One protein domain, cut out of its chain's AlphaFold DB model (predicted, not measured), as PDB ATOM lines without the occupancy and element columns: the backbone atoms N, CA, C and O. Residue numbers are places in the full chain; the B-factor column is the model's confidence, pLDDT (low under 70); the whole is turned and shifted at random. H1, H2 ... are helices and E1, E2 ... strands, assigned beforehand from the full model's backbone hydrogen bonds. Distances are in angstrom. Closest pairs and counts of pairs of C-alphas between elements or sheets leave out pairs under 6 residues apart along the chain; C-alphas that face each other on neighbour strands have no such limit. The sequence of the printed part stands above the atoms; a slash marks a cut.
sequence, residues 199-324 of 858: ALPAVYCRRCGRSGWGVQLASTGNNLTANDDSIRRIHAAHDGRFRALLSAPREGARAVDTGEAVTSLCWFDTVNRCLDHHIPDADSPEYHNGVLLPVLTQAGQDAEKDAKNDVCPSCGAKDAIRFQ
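Overview. This is residues 199 to 324 of the 858 residues of a protein of Cutibacterium acnes JCM 18909 (UniProt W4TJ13). One long, strongly twisted sheet of seven strands joins two lobes: E1, E2, E3 and E7 with H1 and H4 make one, and E4, E5 and E6 with H2 and H3 make the other. A short pairing of E3 with E6 ties the lobes together; H2 packs across E4 and E6, H1 across E2. The printed part has 126 residues, with four named helices and seven named strands in the order E1 E2 H1 E3 H2 E4 E5 H3 E6 H4 E7. The sheet, E5 E4 E6 E3 E2 E1 E7, is antiparallel throughout; the class is mixed, helices and strands, with under half of the residues in named elements. The whole is compact, with a radius of gyration of the C-alphas of 13.7 A and spans of 41 by 30 by 27 A.

Along the chain. E1, residues 199 to 205, begins at C-alpha 199 (-16.911, 4.018, -0.613) and is 18.7 A long. E2 is 211 to 216, 16.6 A; H1 231 to 236, 8.8 A; E3 242 to 247, 16.2 A. H2 is 249 to 258, 14.2 A; E4 265 to 269, 13.2 A; E5 274 to 276, 6.4 A; H3 285 to 288, 5.1 A. E6 is 292 to 296, 12.9 A; H4 303 to 308, 8.7 A; E7 321 to 323, 7.1 A, ending at C-alpha 323 (-26.670, 3.790, -10.086).

Arrangement. E1 pairs with edge strand E7 (N 204 to O 322, 2.9 A) and forms a hairpin with E2 (N 212 to O 203, 2.8 A). E3 is staggered: residues 242 to 246 pair with E2 (N 245 to O 213, 2.8 A), 246 to 247 with E6 (N 296 to O 246, 2.8 A). E4 pairs with E6 (N 268 to O 293, 2.8 A) and forms a hairpin with edge strand E5 (N 267 to O 276, 2.8 A). E3, H2, E4 and E5, H3, E6 are split strand-helix-strand units, another strand lying between their two strands, with right-handed crossovers. H1 and H2 are on one face of the sheet, giving two layers. H2, at a height over the sheet of 9.8 A, runs across the strands; the C-alphas of Gly 252 and Pro 294 are its closest to E6, 5.1 A. H3 and H4 only graze the sheet. Every O i to N i+4 pair is within hydrogen-bond range in H1, H2 and H4; H3 is too short for one.

Size, cuts and confidence. The C-alphas farthest apart, of Ala 237 and Asp 283, are 41.4 A apart. The printed part has no cut. The links E2 to H1 and H4 to E7 are long. Mean pLDDT of the printed part is 89.9, and no printed residue is under 70.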
ATOM      1  N   ALA A 199     -15.562   3.979  -0.071       88.50
ATOM      2  CA  ALA A 199     -16.911   4.018  -0.613       88.50
ATOM      3  C   ALA A 199     -16.826   4.113  -2.130       88.50
ATOM      4  O   ALA A 199     -16.041   4.887  -2.674       88.50
ATOM      5  N   LEU A 200     -17.642   3.314  -2.810       92.94
ATOM      6  CA  LEU A 200     -17.720   3.292  -4.266       92.94
ATOM      7  C   LEU A 200     -19.156   3.576  -4.711       92.94
ATOM      8  O   LEU A 200     -20.095   3.293  -3.961       92.94
ATOM      9  N   PRO A 201     -19.364   4.087  -5.938       95.12
ATOM     10  CA  PRO A 201     -20.695   4.343  -6.468       95.12
ATOM     11  C   PRO A 201     -21.637   3.148  -6.301       95.12
ATOM     12  O   PRO A 201     -21.375   2.064  -6.821       95.12
ATOM     13  N   ALA A 202     -22.754   3.348  -5.604       96.12
ATOM     14  CA  ALA A 202     -23.726   2.288  -5.378       96.12
ATOM     15  C   ALA A 202     -24.438   1.941  -6.692       96.12
ATOM     16  O   ALA A 202     -25.006   2.818  -7.351       96.12
ATOM     17  N   VAL A 203     -24.437   0.662  -7.073       96.44
ATOM     18  CA  VAL A 203     -25.161   0.164  -8.254       96.44
ATOM     19  C   VAL A 203     -26.111  -0.957  -7.878       96.44
ATOM     20  O   VAL A 203     -25.899  -1.676  -6.903       96.44
ATOM     21  N   TYR A 204     -27.155  -1.140  -8.678       94.81
ATOM     22  CA  TYR A 204     -28.075  -2.258  -8.544       94.81
ATOM     23  C   TYR A 204     -28.595  -2.737  -9.898       94.81
ATOM     24  O   TYR A 204     -28.609  -2.005 -10.891       94.81
ATOM     25  N   CYS A 205     -29.043  -3.988  -9.937       92.19
ATOM     26  CA  CYS A 205     -29.774  -4.544 -11.059       92.19
ATOM     27  C   CYS A 205     -31.271  -4.260 -10.897       92.19
ATOM     28  O   CYS A 205     -31.919  -4.804 -10.004       92.19
ATOM     29  N   ARG A 206     -31.865  -3.506 -11.827       88.75
ATOM     30  CA  ARG A 206     -33.307  -3.191 -11.812       88.75
ATOM     31  C   ARG A 206     -34.239  -4.391 -12.052       88.75
ATOM     32  O   ARG A 206     -35.449  -4.213 -12.024       88.75
ATOM     33  N   ARG A 207     -33.697  -5.578 -12.359       85.69
ATOM     34  CA  ARG A 207     -34.454  -6.813 -12.646       85.69
ATOM     35  C   ARG A 207     -34.432  -7.815 -11.495       85.69
ATOM     36  O   ARG A 207     -35.483  -8.316 -11.132       85.69
ATOM     37  N   CYS A 208     -33.253  -8.139 -10.952       85.75
ATOM     38  CA  CYS A 208     -33.138  -9.083  -9.830       85.75
ATOM     39  C   CYS A 208     -32.973  -8.405  -8.462       85.75
ATOM     40  O   CYS A 208     -32.937  -9.101  -7.456       85.75
ATOM     41  N   GLY A 209     -32.835  -7.076  -8.411       87.81
ATOM     42  CA  GLY A 209     -32.729  -6.309  -7.167       87.81
ATOM     43  C   GLY A 209     -31.355  -6.338  -6.495       87.81
ATOM     44  O   GLY A 209     -31.125  -5.560  -5.574       87.81
ATOM     45  N   ARG A 210     -30.415  -7.177  -6.953       90.50
ATOM     46  CA  ARG A 210     -29.063  -7.222  -6.379       90.50
ATOM     47  C   ARG A 210     -28.343  -5.892  -6.489       90.50
ATOM     48  O   ARG A 210     -28.363  -5.274  -7.552       90.50
ATOM     49  N   SER A 211     -27.641  -5.526  -5.426       94.06
ATOM     50  CA  SER A 211     -26.856  -4.303  -5.327       94.06
ATOM     51  C   SER A 211     -25.380  -4.587  -5.055       94.06
ATOM     52  O   SER A 211     -24.986  -5.686  -4.658       94.06
ATOM     53  N   GLY A 212     -24.552  -3.579  -5.284       95.50
ATOM     54  CA  GLY A 212     -23.110  -3.644  -5.119       95.50
ATOM     55  C   GLY A 212     -22.468  -2.327  -5.524       95.50
ATOM     56  O   GLY A 212     -23.045  -1.264  -5.279       95.50
ATOM     57  N   TRP A 213     -21.312  -2.402  -6.172       96.50
ATOM     58  CA  TRP A 213     -20.467  -1.248  -6.466       96.50
ATOM     59  C   TRP A 213     -20.186  -1.114  -7.963       96.50
ATOM     60  O   TRP A 213     -20.020  -2.103  -8.675       96.50
ATOM     61  N   GLY A 214     -20.168   0.120  -8.456       95.62
ATOM     62  CA  GLY A 214     -19.669   0.456  -9.782       95.62
ATOM     63  C   GLY A 214     -18.198   0.824  -9.689       95.62
ATOM     64  O   GLY A 214     -17.840   1.655  -8.859       95.62
ATOM     65  N   VAL A 215     -17.362   0.235 -10.541       95.38
ATOM     66  CA  VAL A 215     -15.912   0.471 -10.549       95.38
ATOM     67  C   VAL A 215     -15.395   0.737 -11.951       95.38
ATOM     68  O   VAL A 215     -16.071   0.474 -12.950       95.38
ATOM     69  N   GLN A 216     -14.172   1.247 -12.021       94.69
ATOM     70  CA  GLN A 216     -13.435   1.425 -13.259       94.69
ATOM     71  C   GLN A 216     -12.158   0.584 -13.221       94.69
ATOM     72  O   GLN A 216     -11.322   0.754 -12.334       94.69
ATOM     73  N   LEU A 217     -11.994  -0.291 -14.212       92.94
ATOM     74  CA  LEU A 217     -10.750  -1.030 -14.406       92.94
ATOM     75  C   LEU A 217      -9.646  -0.126 -14.973       92.94
ATOM     76  O   LEU A 217      -9.899   0.811 -15.744       92.94
ATOM     77  N   ALA A 218      -8.406  -0.442 -14.608       90.38
ATOM     78  CA  ALA A 218      -7.207   0.091 -15.233       90.38
ATOM     79  C   ALA A 218      -7.149  -0.286 -16.727       90.38
ATOM     80  O   ALA A 218      -7.935  -1.085 -17.234       90.38
ATOM     81  N   SER A 219      -6.216   0.313 -17.469       83.75
ATOM     82  CA  SER A 219      -6.055   0.050 -18.908       83.75
ATOM     83  C   SER A 219      -5.666  -1.395 -19.231       83.75
ATOM     84  O   SER A 219      -5.919  -1.852 -20.342       83.75
ATOM     85  N   THR A 220      -5.050  -2.102 -18.283       79.44
ATOM     86  CA  THR A 220      -4.619  -3.496 -18.429       79.44
ATOM     87  C   THR A 220      -4.763  -4.235 -17.101       79.44
ATOM     88  O   THR A 220      -4.543  -3.643 -16.044       79.44
ATOM     89  N   GLY A 221      -5.090  -5.528 -17.169       82.81
ATOM     90  CA  GLY A 221      -5.241  -6.399 -16.003       82.81
ATOM     91  C   GLY A 221      -6.562  -6.222 -15.249       82.81
ATOM     92  O   GLY A 221      -7.515  -5.633 -15.755       82.81
ATOM     93  N   ASN A 222      -6.587  -6.745 -14.022       85.88
ATOM     94  CA  ASN A 222      -7.761  -6.776 -13.141       85.88
ATOM     95  C   ASN A 222      -7.718  -5.713 -12.031       85.88
ATOM     96  O   ASN A 222      -8.537  -5.735 -11.112       85.88
ATOM     97  N   ASN A 223      -6.755  -4.796 -12.099       91.06
ATOM     98  CA  ASN A 223      -6.618  -3.711 -11.136       91.06
ATOM     99  C   ASN A 223      -7.635  -2.611 -11.437       91.06
ATOM    100  O   ASN A 223      -7.935  -2.326 -12.600       91.06
ATOM    101  N   LEU A 224      -8.140  -1.960 -10.397       91.00
ATOM    102  CA  LEU A 224      -8.957  -0.759 -10.530       91.00
ATOM    103  C   LEU A 224      -8.067   0.464 -10.781       91.00
ATOM    104  O   LEU A 224      -6.863   0.466 -10.518       91.00
ATOM    105  N   THR A 225      -8.663   1.541 -11.288       88.25
ATOM    106  CA  THR A 225      -7.978   2.836 -11.352       88.25
ATOM    107  C   THR A 225      -7.706   3.404  -9.960       88.25
ATOM    108  O   THR A 225      -8.434   3.137  -9.004       88.25
ATOM    109  N   ALA A 226      -6.662   4.232  -9.859       80.75
ATOM    110  CA  ALA A 226      -6.285   4.899  -8.610       80.75
ATOM    111  C   ALA A 226      -7.299   5.967  -8.154       80.75
ATOM    112  O   ALA A 226      -7.375   6.255  -6.967       80.75
ATOM    113  N   ASN A 227      -8.065   6.553  -9.085       82.38
ATOM    114  CA  ASN A 227      -9.124   7.524  -8.794       82.38
ATOM    115  C   ASN A 227     -10.493   6.980  -9.250       82.38
ATOM    116  O   ASN A 227     -10.590   6.337 -10.301       82.38
ATOM    117  N   ASP A 228     -11.525   7.297  -8.470       85.56
ATOM    118  CA  ASP A 228     -12.918   6.875  -8.604       85.56
ATOM    119  C   ASP A 228     -13.844   7.981  -9.176       85.56
ATOM    120  O   ASP A 228     -14.983   7.708  -9.567       85.56
ATOM    121  N   ASP A 229     -13.353   9.219  -9.343       84.38
ATOM    122  CA  ASP A 229     -14.139  10.374  -9.822       84.38
ATOM    123  C   ASP A 229     -14.783  10.165 -11.203       84.38
ATOM    124  O   ASP A 229     -15.845  10.715 -11.515       84.38
ATOM    125  N   SER A 230     -14.140   9.379 -12.073       90.25
ATOM    126  CA  SER A 230     -14.595   9.187 -13.452       90.25
ATOM    127  C   SER A 230     -15.594   8.053 -13.647       90.25
ATOM    128  O   SER A 230     -16.168   7.986 -14.734       90.25
ATOM    129  N   ILE A 231     -15.863   7.217 -12.637       93.94
ATOM    130  CA  ILE A 231     -16.685   5.998 -12.774       93.94
ATOM    131  C   ILE A 231     -18.052   6.306 -13.405       93.94
ATOM    132  O   ILE A 231     -18.446   5.697 -14.399       93.94
ATOM    133  N   ARG A 232     -18.766   7.306 -12.876       92.75
ATOM    134  CA  ARG A 232     -20.093   7.698 -13.390       92.75
ATOM    135  C   ARG A 232     -20.023   8.265 -14.813       92.75
ATOM    136  O   ARG A 232     -20.904   8.002 -15.625       92.75
ATOM    137  N   ARG A 233     -18.964   9.018 -15.131       93.75
ATOM    138  CA  ARG A 233     -18.752   9.627 -16.454       93.75
ATOM    139  C   ARG A 233     -18.437   8.579 -17.519       93.75
ATOM    140  O   ARG A 233     -18.951   8.682 -18.627       93.75
ATOM    141  N   ILE A 234     -17.605   7.588 -17.198       93.44
ATOM    142  CA  ILE A 234     -17.253   6.527 -18.148       93.44
ATOM    143  C   ILE A 234     -18.432   5.577 -18.394       93.44
ATOM    144  O   ILE A 234     -18.627   5.148 -19.527       93.44
ATOM    145  N   HIS A 235     -19.264   5.326 -17.375       94.25
ATOM    146  CA  HIS A 235     -20.514   4.579 -17.532       94.25
ATOM    147  C   HIS A 235     -21.465   5.301 -18.489       94.25
ATOM    148  O   HIS A 235     -21.919   4.708 -19.462       94.25
ATOM    149  N   ALA A 236     -21.672   6.609 -18.291       92.06
ATOM    150  CA  ALA A 236     -22.497   7.426 -19.181       92.06
ATOM    151  C   ALA A 236     -21.972   7.473 -20.631       92.06
ATOM    152  O   ALA A 236     -22.750   7.658 -21.564       92.06
ATOM    153  N   ALA A 237     -20.663   7.299 -20.828       93.44
ATOM    154  CA  ALA A 237     -20.034   7.209 -22.144       93.44
ATOM    155  C   ALA A 237     -20.065   5.790 -22.752       93.44
ATOM    156  O   ALA A 237     -19.519   5.596 -23.836       93.44
ATOM    157  N   HIS A 238     -20.672   4.808 -22.071       90.88
ATOM    158  CA  HIS A 238     -20.635   3.388 -22.438       90.88
ATOM    159  C   HIS A 238     -19.199   2.871 -22.661       90.88
ATOM    160  O   HIS A 238     -18.914   2.153 -23.623       90.88
ATOM    161  N   ASP A 239     -18.269   3.257 -21.781       91.69
ATOM    162  CA  ASP A 239     -16.893   2.752 -21.792       91.69
ATOM    163  C   ASP A 239     -16.854   1.304 -21.280       91.69
ATOM    164  O   ASP A 239     -17.455   0.950 -20.264       91.69
ATOM    165  N   GLY A 240     -16.096   0.463 -21.978       87.44
ATOM    166  CA  GLY A 240     -15.940  -0.950 -21.667       87.44
ATOM    167  C   GLY A 240     -15.164  -1.258 -20.392       87.44
ATOM    168  O   GLY A 240     -15.152  -2.410 -19.978       87.44
ATOM    169  N   ARG A 241     -14.514  -0.278 -19.760       90.88
ATOM    170  CA  ARG A 241     -13.769  -0.455 -18.500       90.88
ATOM    171  C   ARG A 241     -14.633  -0.337 -17.253       90.88
ATOM    172  O   ARG A 241     -14.166  -0.669 -16.165       90.88
ATOM    173  N   PHE A 242     -15.868   0.141 -17.386       94.81
ATOM    174  CA  PHE A 242     -16.811   0.112 -16.278       94.81
ATOM    175  C   PHE A 242     -17.129  -1.343 -15.904       94.81
ATOM    176  O   PHE A 242     -17.325  -2.188 -16.781       94.81
ATOM    177  N   ARG A 243     -17.193  -1.654 -14.611       94.31
ATOM    178  CA  ARG A 243     -17.647  -2.958 -14.113       94.31
ATOM    179  C   ARG A 243     -18.655  -2.774 -12.995       94.31
ATOM    180  O   ARG A 243     -18.490  -1.919 -12.127       94.31
ATOM    181  N   ALA A 244     -19.681  -3.618 -13.014       96.00
ATOM    182  CA  ALA A 244     -20.568  -3.792 -11.877       96.00
ATOM    183  C   ALA A 244     -20.032  -4.945 -11.022       96.00
ATOM    184  O   ALA A 244     -19.839  -6.047 -11.536       96.00
ATOM    185  N   LEU A 245     -19.806  -4.687  -9.739       96.19
ATOM    186  CA  LEU A 245     -19.434  -5.676  -8.733       96.19
ATOM    187  C   LEU A 245     -20.653  -5.908  -7.839       96.19
ATOM    188  O   LEU A 245     -20.882  -5.155  -6.896       96.19
ATOM    189  N   LEU A 246     -21.495  -6.889  -8.167       95.38
ATOM    190  CA  LEU A 246     -22.689  -7.194  -7.371       95.38
ATOM    191  C   LEU A 246     -22.311  -8.058  -6.170       95.38
ATOM    192  O   LEU A 246     -21.672  -9.086  -6.348       95.38
ATOM    193  N   SER A 247     -22.746  -7.687  -4.967       94.25
ATOM    194  CA  SER A 247     -22.427  -8.438  -3.747       94.25
ATOM    195  C   SER A 247     -22.929  -9.891  -3.829       94.25
ATOM    196  O   SER A 247     -24.064 -10.142  -4.262       94.25
ATOM    197  N   ALA A 248     -22.071 -10.846  -3.457       94.00
ATOM    198  CA  ALA A 248     -22.318 -12.283  -3.599       94.00
ATOM    199  C   ALA A 248     -21.780 -13.130  -2.422       94.00
ATOM    200  O   ALA A 248     -21.093 -14.126  -2.650       94.00
ATOM    201  N   PRO A 249     -22.075 -12.774  -1.155       91.75
ATOM    202  CA  PRO A 249     -21.529 -13.473   0.011       91.75
ATOM    203  C   PRO A 249     -21.916 -14.952   0.068       91.75
ATOM    204  O   PRO A 249     -21.090 -15.781   0.435       91.75
ATOM    205  N   ARG A 250     -23.143 -15.304  -0.339       91.88
ATOM    206  CA  ARG A 250     -23.629 -16.692  -0.297       91.88
ATOM    207  C   ARG A 250     -22.966 -17.565  -1.360       91.88
ATOM    208  O   ARG A 250     -22.651 -18.717  -1.090       91.88
ATOM    209  N   GLU A 251     -22.738 -17.029  -2.555       92.31
ATOM    210  CA  GLU A 251     -21.976 -17.729  -3.590       92.31
ATOM    211  C   GLU A 251     -20.500 -17.837  -3.248       92.31
ATOM    212  O   GLU A 251     -19.920 -18.885  -3.501       92.31
ATOM    213  N   GLY A 252     -19.918 -16.794  -2.651       91.44
ATOM    214  CA  GLY A 252     -18.550 -16.829  -2.146       91.44
ATOM    215  C   GLY A 252     -18.356 -17.930  -1.108       91.44
ATOM    216  O   GLY A 252     -17.475 -18.761  -1.281       91.44
ATOM    217  N   ALA A 253     -19.214 -17.974  -0.084       90.62
ATOM    218  CA  ALA A 253     -19.181 -19.017   0.944       90.62
ATOM    219  C   ALA A 253     -19.335 -20.418   0.333       90.62
ATOM    220  O   ALA A 253     -18.499 -21.284   0.553       90.62
ATOM    221  N   ARG A 254     -20.333 -20.610  -0.541       90.75
ATOM    222  CA  ARG A 254     -20.527 -21.890  -1.236       90.75
ATOM    223  C   ARG A 254     -19.310 -22.292  -2.074       90.75
ATOM    224  O   ARG A 254     -18.975 -23.466  -2.094       90.75
ATOM    225  N   ALA A 255     -18.678 -21.353  -2.776       91.38
ATOM    226  CA  ALA A 255     -17.510 -21.646  -3.603       91.38
ATOM    227  C   ALA A 255     -16.296 -22.057  -2.763       91.38
ATOM    228  O   ALA A 255     -15.570 -22.959  -3.169       91.38
ATOM    229  N   VAL A 256     -16.104 -21.436  -1.597       90.62
ATOM    230  CA  VAL A 256     -15.075 -21.834  -0.624       90.62
ATOM    231  C   VAL A 256     -15.364 -23.236  -0.081       90.62
ATOM    232  O   VAL A 256     -14.473 -24.078  -0.081       90.62
ATOM    233  N   ASP A 257     -16.620 -23.528   0.271       89.31
ATOM    234  CA  ASP A 257     -17.016 -24.837   0.805       89.31
ATOM    235  C   ASP A 257     -16.882 -25.977  -0.221       89.31
ATOM    236  O   ASP A 257     -16.503 -27.095   0.129       89.31
ATOM    237  N   THR A 258     -17.229 -25.732  -1.491       89.38
ATOM    238  CA  THR A 258     -17.255 -26.780  -2.529       89.38
ATOM    239  C   THR A 258     -16.010 -26.815  -3.411       89.38
ATOM    240  O   THR A 258     -15.846 -27.763  -4.176       89.38
ATOM    241  N   GLY A 259     -15.167 -25.780  -3.373       88.50
ATOM    242  CA  GLY A 259     -14.054 -25.598  -4.310       88.50
ATOM    243  C   GLY A 259     -14.487 -25.292  -5.751       88.50
ATOM    244  O   GLY A 259     -13.673 -25.366  -6.669       88.50
ATOM    245  N   GLU A 260     -15.760 -24.948  -5.975       86.06
ATOM    246  CA  GLU A 260     -16.320 -24.683  -7.307       86.06
ATOM    247  C   GLU A 260     -16.909 -23.271  -7.385       86.06
ATOM    248  O   GLU A 260     -17.861 -22.934  -6.682       86.06
ATOM    249  N   ALA A 261     -16.390 -22.451  -8.303       83.44
ATOM    250  CA  ALA A 261     -16.881 -21.100  -8.554       83.44
ATOM    251  C   ALA A 261     -17.535 -20.983  -9.937       83.44
ATOM    252  O   ALA A 261     -17.066 -21.538 -10.933       83.44
ATOM    253  N   VAL A 262     -18.616 -20.204 -10.020       83.88
ATOM    254  CA  VAL A 262     -19.179 -19.789 -11.313       83.88
ATOM    255  C   VAL A 262     -18.260 -18.765 -11.978       83.88
ATOM    256  O   VAL A 262     -17.631 -17.962 -11.303       83.88
ATOM    257  N   THR A 263     -18.228 -18.725 -13.312       83.94
ATOM    258  CA  THR A 263     -17.302 -17.864 -14.076       83.94
ATOM    259  C   THR A 263     -17.412 -16.371 -13.751       83.94
ATOM    260  O   THR A 263     -16.435 -15.642 -13.882       83.94
ATOM    261  N   SER A 264     -18.596 -15.897 -13.357       89.19
ATOM    262  CA  SER A 264     -18.820 -14.494 -12.992       89.19
ATOM    263  C   SER A 264     -18.439 -14.155 -11.549       89.19
ATOM    264  O   SER A 264     -18.445 -12.973 -11.215       89.19
ATOM    265  N   LEU A 265     -18.137 -15.144 -10.701       93.50
ATOM    266  CA  LEU A 265     -17.728 -14.939  -9.313       93.50
ATOM    267  C   LEU A 265     -16.231 -14.629  -9.240       93.50
ATOM    268  O   LEU A 265     -15.408 -15.312  -9.849       93.50
ATOM    269  N   CYS A 266     -15.898 -13.588  -8.491       94.19
ATOM    270  CA  CYS A 266     -14.538 -13.217  -8.134       94.19
ATOM    271  C   CYS A 266     -14.519 -12.563  -6.746       94.19
ATOM    272  O   CYS A 266     -15.568 -12.276  -6.165       94.19
ATOM    273  N   TRP A 267     -13.325 -12.324  -6.216       94.19
ATOM    274  CA  TRP A 267     -13.094 -11.656  -4.946       94.19
ATOM    275  C   TRP A 267     -12.464 -10.294  -5.204       94.19
ATOM    276  O   TRP A 267     -11.456 -10.167  -5.898       94.19
ATOM    277  N   PHE A 268     -13.102  -9.256  -4.678       94.00
ATOM    278  CA  PHE A 268     -12.577  -7.907  -4.716       94.00
ATOM    279  C   PHE A 268     -11.668  -7.692  -3.511       94.00
ATOM    280  O   PHE A 268     -12.147  -7.655  -2.376       94.00
ATOM    281  N   ASP A 269     -10.372  -7.546  -3.776       90.88
ATOM    282  CA  ASP A 269      -9.388  -7.136  -2.784       90.88
ATOM    283  C   ASP A 269      -9.530  -5.634  -2.538       90.88
ATOM    284  O   ASP A 269      -9.218  -4.799  -3.393       90.88
ATOM    285  N   THR A 270     -10.039  -5.300  -1.358       87.00
ATOM    286  CA  THR A 270     -10.352  -3.923  -0.970       87.00
ATOM    287  C   THR A 270      -9.109  -3.078  -0.687       87.00
ATOM    288  O   THR A 270      -9.175  -1.854  -0.811       87.00
ATOM    289  N   VAL A 271      -7.973  -3.711  -0.372       85.12
ATOM    290  CA  VAL A 271      -6.705  -3.047  -0.040       85.12
ATOM    291  C   VAL A 271      -5.881  -2.827  -1.304       85.12
ATOM    292  O   VAL A 271      -5.512  -1.694  -1.614       85.12
ATOM    293  N   ASN A 272      -5.643  -3.887  -2.081       86.94
ATOM    294  CA  ASN A 272      -4.872  -3.802  -3.326       86.94
ATOM    295  C   ASN A 272      -5.700  -3.276  -4.508       86.94
ATOM    296  O   ASN A 272      -5.144  -2.956  -5.561       86.94
ATOM    297  N   ARG A 273      -7.024  -3.159  -4.337       89.81
ATOM    298  CA  ARG A 273      -7.979  -2.678  -5.345       89.81
ATOM    299  C   ARG A 273      -7.886  -3.475  -6.647       89.81
ATOM    300  O   ARG A 273      -7.769  -2.904  -7.736       89.81
ATOM    301  N   CYS A 274      -7.962  -4.797  -6.547       91.94
ATOM    302  CA  CYS A 274      -7.906  -5.707  -7.689       91.94
ATOM    303  C   CYS A 274      -8.983  -6.798  -7.610       91.94
ATOM    304  O   CYS A 274      -9.549  -7.064  -6.550       91.94
ATOM    305  N   LEU A 275      -9.309  -7.390  -8.760       92.50
ATOM    306  CA  LEU A 275     -10.234  -8.521  -8.854       92.50
ATOM    307  C   LEU A 275      -9.447  -9.828  -8.991       92.50
ATOM    308  O   LEU A 275      -8.782 -10.052 -10.010       92.50
ATOM    309  N   ASP A 276      -9.568 -10.693  -7.987       90.56
ATOM    310  CA  ASP A 276      -9.007 -12.041  -7.993       90.56
ATOM    311  C   ASP A 276     -10.079 -13.074  -8.360       90.56
ATOM    312  O   ASP A 276     -11.179 -13.084  -7.816       90.56
ATOM    313  N   HIS A 277      -9.770 -13.945  -9.315       89.00
ATOM    314  CA  HIS A 277     -10.666 -15.015  -9.755       89.00
ATOM    315  C   HIS A 277     -10.388 -16.354  -9.059       89.00
ATOM    316  O   HIS A 277     -11.103 -17.322  -9.319       89.00
ATOM    317  N   HIS A 278      -9.370 -16.428  -8.200       89.19
ATOM    318  CA  HIS A 278      -9.096 -17.616  -7.402       89.19
ATOM    319  C   HIS A 278      -9.988 -17.654  -6.165       89.19
ATOM    320  O   HIS A 278     -10.289 -16.628  -5.559       89.19
ATOM    321  N   ILE A 279     -10.399 -18.866  -5.795       90.31
ATOM    322  CA  ILE A 279     -11.117 -19.110  -4.547       90.31
ATOM    323  C   ILE A 279     -10.108 -18.912  -3.405       90.31
ATOM    324  O   ILE A 279      -9.059 -19.564  -3.435       90.31
ATOM    325  N   PRO A 280     -10.371 -18.013  -2.441       89.50
ATOM    326  CA  PRO A 280      -9.466 -17.783  -1.329       89.50
ATOM    327  C   PRO A 280      -9.440 -18.990  -0.394       89.50
ATOM    328  O   PRO A 280     -10.400 -19.759  -0.321       89.50
ATOM    329  N   ASP A 281      -8.344 -19.116   0.348       86.00
ATOM    330  CA  ASP A 281      -8.248 -20.085   1.433       86.00
ATOM    331  C   ASP A 281      -9.238 -19.715   2.548       86.00
ATOM    332  O   ASP A 281      -9.296 -18.554   2.974       86.00
ATOM    333  N   ALA A 282     -10.017 -20.701   3.000       81.19
ATOM    334  CA  ALA A 282     -11.058 -20.528   4.005       81.19
ATOM    335  C   ALA A 282     -10.491 -19.993   5.325       81.19
ATOM    336  O   ALA A 282     -11.159 -19.186   5.965       81.19
ATOM    337  N   ASP A 283      -9.262 -20.394   5.672       83.06
ATOM    338  CA  ASP A 283      -8.569 -20.030   6.914       83.06
ATOM    339  C   ASP A 283      -7.735 -18.739   6.785       83.06
ATOM    340  O   ASP A 283      -7.044 -18.330   7.726       83.06
ATOM    341  N   SER A 284      -7.760 -18.076   5.621       83.88
ATOM    342  CA  SER A 284      -6.968 -16.860   5.413       83.88
ATOM    343  C   SER A 284      -7.496 -15.686   6.259       83.88
ATOM    344  O   SER A 284      -8.699 -15.387   6.240       83.88
ATOM    345  N   PRO A 285      -6.618 -14.957   6.980       79.38
ATOM    346  CA  PRO A 285      -7.005 -13.751   7.707       79.38
ATOM    347  C   PRO A 285      -7.674 -12.705   6.807       79.38
ATOM    348  O   PRO A 285      -8.578 -11.998   7.242       79.38
ATOM    349  N   GLU A 286      -7.260 -12.609   5.545       79.12
ATOM    350  CA  GLU A 286      -7.788 -11.674   4.555       79.12
ATOM    351  C   GLU A 286      -9.257 -11.966   4.210       79.12
ATOM    352  O   GLU A 286     -10.064 -11.040   4.076       79.12
ATOM    353  N   TYR A 287      -9.636 -13.243   4.108       80.00
ATOM    354  CA  TYR A 287     -11.026 -13.638   3.887       80.00
ATOM    355  C   TYR A 287     -11.878 -13.414   5.143       80.00
ATOM    356  O   TYR A 287     -12.936 -12.784   5.067       80.00
ATOM    357  N   HIS A 288     -11.392 -13.837   6.316       76.88
ATOM    358  CA  HIS A 288     -12.115 -13.680   7.584       76.88
ATOM    359  C   HIS A 288     -12.321 -12.221   8.003       76.88
ATOM    360  O   HIS A 288     -13.391 -11.869   8.500       76.88
ATOM    361  N   ASN A 289     -11.332 -11.361   7.762       79.25
ATOM    362  CA  ASN A 289     -11.400  -9.941   8.108       79.25
ATOM    363  C   ASN A 289     -12.167  -9.105   7.065       79.25
ATOM    364  O   ASN A 289     -12.253  -7.886   7.202       79.25
ATOM    365  N   GLY A 290     -12.725  -9.730   6.019       76.88
ATOM    366  CA  GLY A 290     -13.520  -9.042   5.000       76.88
ATOM    367  C   GLY A 290     -12.704  -8.188   4.024       76.88
ATOM    368  O   GLY A 290     -13.275  -7.315   3.371       76.88
ATOM    369  N   VAL A 291     -11.394  -8.440   3.903       84.88
ATOM    370  CA  VAL A 291     -10.525  -7.778   2.915       84.88
ATOM    371  C   VAL A 291     -10.850  -8.265   1.502       84.88
ATOM    372  O   VAL A 291     -10.843  -7.461   0.569       84.88
ATOM    373  N   LEU A 292     -11.175  -9.555   1.360       89.56
ATOM    374  CA  LEU A 292     -11.589 -10.192   0.109       89.56
ATOM    375  C   LEU A 292     -13.114 -10.332   0.047       89.56
ATOM    376  O   LEU A 292     -13.701 -11.240   0.638       89.56
ATOM    377  N   LEU A 293     -13.774  -9.446  -0.701       92.12
ATOM    378  CA  LEU A 293     -15.233  -9.442  -0.816       92.12
ATOM    379  C   LEU A 293     -15.708 -10.252  -2.031       92.12
ATOM    380  O   LEU A 293     -15.379  -9.889  -3.161       92.12
ATOM    381  N   PRO A 294     -16.540 -11.294  -1.860       94.25
ATOM    382  CA  PRO A 294     -17.085 -12.045  -2.986       94.25
ATOM    383  C   PRO A 294     -18.114 -11.215  -3.767       94.25
ATOM    384  O   PRO A 294     -19.109 -10.716  -3.220       94.25
ATOM    385  N   VAL A 295     -17.889 -11.092  -5.075       95.31
ATOM    386  CA  VAL A 295     -18.698 -10.290  -5.996       95.31
ATOM    387  C   VAL A 295     -18.952 -11.015  -7.317       95.31
ATOM    388  O   VAL A 295     -18.131 -11.785  -7.801       95.31
ATOM    389  N   LEU A 296     -20.102 -10.742  -7.935       94.69
ATOM    390  CA  LEU A 296     -20.379 -11.124  -9.317       94.69
ATOM    391  C   LEU A 296     -20.066  -9.960 -10.255       94.69
ATOM    392  O   LEU A 296     -20.615  -8.866 -10.090       94.69
ATOM    393  N   THR A 297     -19.271 -10.221 -11.288       94.94
ATOM    394  CA  THR A 297     -18.950  -9.254 -12.342       94.94
ATOM    395  C   THR A 297     -18.974  -9.882 -13.735       94.94
ATOM    396  O   THR A 297     -19.081 -11.099 -13.889       94.94
ATOM    397  N   GLN A 298     -18.955  -9.049 -14.779       91.56
ATOM    398  CA  GLN A 298     -18.876  -9.525 -16.159       91.56
ATOM    399  C   GLN A 298     -17.489 -10.135 -16.413       91.56
ATOM    400  O   GLN A 298     -16.473  -9.461 -16.236       91.56
ATOM    401  N   ALA A 299     -17.459 -11.395 -16.851       85.94
ATOM    402  CA  ALA A 299     -16.243 -12.181 -17.053       85.94
ATOM    403  C   ALA A 299     -16.253 -12.895 -18.417       85.94
ATOM    404  O   ALA A 299     -17.307 -13.090 -19.021       85.94
ATOM    405  N   GLY A 300     -15.073 -13.291 -18.901       85.50
ATOM    406  CA  GLY A 300     -14.901 -13.960 -20.197       85.50
ATOM    407  C   GLY A 300     -14.694 -13.006 -21.381       85.50
ATOM    408  O   GLY A 300     -14.462 -11.810 -21.210       85.50
ATOM    409  N   GLN A 301     -14.750 -13.551 -22.600       84.38
ATOM    410  CA  GLN A 301     -14.409 -12.827 -23.838       84.38
ATOM    411  C   GLN A 301     -15.382 -11.682 -24.166       84.38
ATOM    412  O   GLN A 301     -14.972 -10.673 -24.735       84.38
ATOM    413  N   ASP A 302     -16.650 -11.808 -23.767       88.38
ATOM    414  CA  ASP A 302     -17.686 -10.797 -23.995       88.38
ATOM    415  C   ASP A 302     -17.816  -9.782 -22.843       88.38
ATOM    416  O   ASP A 302     -18.649  -8.879 -22.921       88.38
ATOM    417  N   ALA A 303     -16.986  -9.858 -21.793       89.12
ATOM    418  CA  ALA A 303     -17.141  -9.045 -20.581       89.12
ATOM    419  C   ALA A 303     -17.218  -7.533 -20.854       89.12
ATOM    420  O   ALA A 303     -18.031  -6.826 -20.259       89.12
ATOM    421  N   GLU A 304     -16.390  -7.029 -21.774       91.69
ATOM    422  CA  GLU A 304     -16.401  -5.617 -22.160       91.69
ATOM    423  C   GLU A 304     -17.713  -5.230 -22.854       91.69
ATOM    424  O   GLU A 304     -18.314  -4.202 -22.546       91.69
ATOM    425  N   LYS A 305     -18.186  -6.070 -23.778       93.00
ATOM    426  CA  LYS A 305     -19.445  -5.866 -24.499       93.00
ATOM    427  C   LYS A 305     -20.636  -5.930 -23.546       93.00
ATOM    428  O   LYS A 305     -21.537  -5.099 -23.646       93.00
ATOM    429  N   ASP A 306     -20.637  -6.878 -22.620       92.44
ATOM    430  CA  ASP A 306     -21.690  -7.046 -21.622       92.44
ATOM    431  C   ASP A 306     -21.738  -5.867 -20.650       92.44
ATOM    432  O   ASP A 306     -22.822  -5.363 -20.351       92.44
ATOM    433  N   ALA A 307     -20.579  -5.354 -20.232       92.62
ATOM    434  CA  ALA A 307     -20.495  -4.147 -19.421       92.62
ATOM    435  C   ALA A 307     -21.031  -2.905 -20.155       92.62
ATOM    436  O   ALA A 307     -21.844  -2.178 -19.589       92.62
ATOM    437  N   LYS A 308     -20.666  -2.693 -21.432       93.31
ATOM    438  CA  LYS A 308     -21.187  -1.572 -22.251       93.31
ATOM    439  C   LYS A 308     -22.710  -1.584 -22.383       93.31
ATOM    440  O   LYS A 308     -23.332  -0.528 -22.491       93.31
ATOM    441  N   ASN A 309     -23.293  -2.782 -22.398       91.25
ATOM    442  CA  ASN A 309     -24.728  -3.015 -22.540       91.25
ATOM    443  C   ASN A 309     -25.451  -3.191 -21.192       91.25
ATOM    444  O   ASN A 309     -26.602  -3.639 -21.177       91.25
ATOM    445  N   ASP A 310     -24.794  -2.869 -20.069       93.69
ATOM    446  CA  ASP A 310     -25.341  -2.976 -18.712       93.69
ATOM    447  C   ASP A 310     -25.947  -4.363 -18.408       93.69
ATOM    448  O   ASP A 310     -26.980  -4.480 -17.736       93.69
ATOM    449  N   VAL A 311     -25.339  -5.433 -18.930       92.81
ATOM    450  CA  VAL A 311     -25.796  -6.806 -18.695       92.81
ATOM    451  C   VAL A 311     -25.519  -7.182 -17.245       92.81
ATOM    452  O   VAL A 311     -24.389  -7.096 -16.770       92.81
ATOM    453  N   CYS A 312     -26.548  -7.609 -16.518       92.31
ATOM    454  CA  CYS A 312     -26.389  -8.026 -15.130       92.31
ATOM    455  C   CYS A 312     -25.584  -9.338 -15.028       92.31
ATOM    456  O   CYS A 312     -26.038 -10.345 -15.574       92.31
ATOM    457  N   PRO A 313     -24.478  -9.396 -14.260       92.62
ATOM    458  CA  PRO A 313     -23.670 -10.612 -14.124       92.62
ATOM    459  C   PRO A 313     -24.354 -11.707 -13.286       92.62
ATOM    460  O   PRO A 313     -23.960 -12.868 -13.337       92.62
ATOM    461  N   SER A 314     -25.407 -11.357 -12.534       90.88
ATOM    462  CA  SER A 314     -26.208 -12.309 -11.757       90.88
ATOM    463  C   SER A 314     -27.350 -12.922 -12.569       90.88
ATOM    464  O   SER A 314     -27.516 -14.139 -12.570       90.88
ATOM    465  N   CYS A 315     -28.164 -12.101 -13.247       87.50
ATOM    466  CA  CYS A 315     -29.380 -12.573 -13.924       87.50
ATOM    467  C   CYS A 315     -29.349 -12.532 -15.456       87.50
ATOM    468  O   CYS A 315     -30.325 -12.928 -16.090       87.50
ATOM    469  N   GLY A 316     -28.269 -12.029 -16.059       87.69
ATOM    470  CA  GLY A 316     -28.101 -11.937 -17.513       87.69
ATOM    471  C   GLY A 316     -29.006 -10.911 -18.203       87.69
ATOM    472  O   GLY A 316     -29.005 -10.808 -19.427       87.69
ATOM    473  N   ALA A 317     -29.801 -10.141 -17.453       85.69
ATOM    474  CA  ALA A 317     -30.675  -9.138 -18.045       85.69
ATOM    475  C   ALA A 317     -29.858  -8.004 -18.680       85.69
ATOM    476  O   ALA A 317     -29.034  -7.388 -18.005       85.69
ATOM    477  N   LYS A 318     -30.133  -7.713 -19.955       87.38
ATOM    478  CA  LYS A 318     -29.555  -6.590 -20.708       87.38
ATOM    479  C   LYS A 318     -30.117  -5.251 -20.203       87.38
ATOM    480  O   LYS A 318     -31.265  -5.192 -19.752       87.38
ATOM    481  N   ASP A 319     -29.332  -4.179 -20.312       88.94
ATOM    482  CA  ASP A 319     -29.714  -2.819 -19.907       88.94
ATOM    483  C   ASP A 319     -30.206  -2.726 -18.442       88.94
ATOM    484  O   ASP A 319     -31.180  -2.037 -18.133       88.94
ATOM    485  N   ALA A 320     -29.613  -3.484 -17.517       90.06
ATOM    486  CA  ALA A 320     -30.178  -3.705 -16.186       90.06
ATOM    487  C   ALA A 320     -29.444  -3.001 -15.036       90.06
ATOM    488  O   ALA A 320     -30.065  -2.780 -13.993       90.06
ATOM    489  N   ILE A 321     -28.163  -2.663 -15.193       94.12
ATOM    490  CA  ILE A 321     -27.354  -2.026 -14.145       94.12
ATOM    491  C   ILE A 321     -27.629  -0.521 -14.077       94.12
ATOM    492  O   ILE A 321     -27.583   0.174 -15.088       94.12
ATOM    493  N   ARG A 322     -27.930  -0.003 -12.882       93.88
ATOM    494  CA  ARG A 322     -28.185   1.424 -12.628       93.88
ATOM    495  C   ARG A 322     -27.476   1.885 -11.367       93.88
ATOM    496  O   ARG A 322     -27.364   1.118 -10.416       93.88
ATOM    497  N   PHE A 323     -27.068   3.150 -11.337       94.94
ATOM    498  CA  PHE A 323     -26.670   3.790 -10.086       94.94
ATOM    499  C   PHE A 323     -27.879   3.936  -9.162       94.94
ATOM    500  O   PHE A 323     -28.982   4.269  -9.607       94.94
ATOM    501  N   GLN A 324     -27.667   3.687  -7.876       92.50
ATOM    502  CA  GLN A 324     -28.676   3.912  -6.855       92.50
ATOM    503  C   GLN A 324     -28.839   5.413  -6.617       92.50
ATOM    504  O   GLN A 324     -27.865   6.152  -6.473       92.50
TER     505      GLN A 324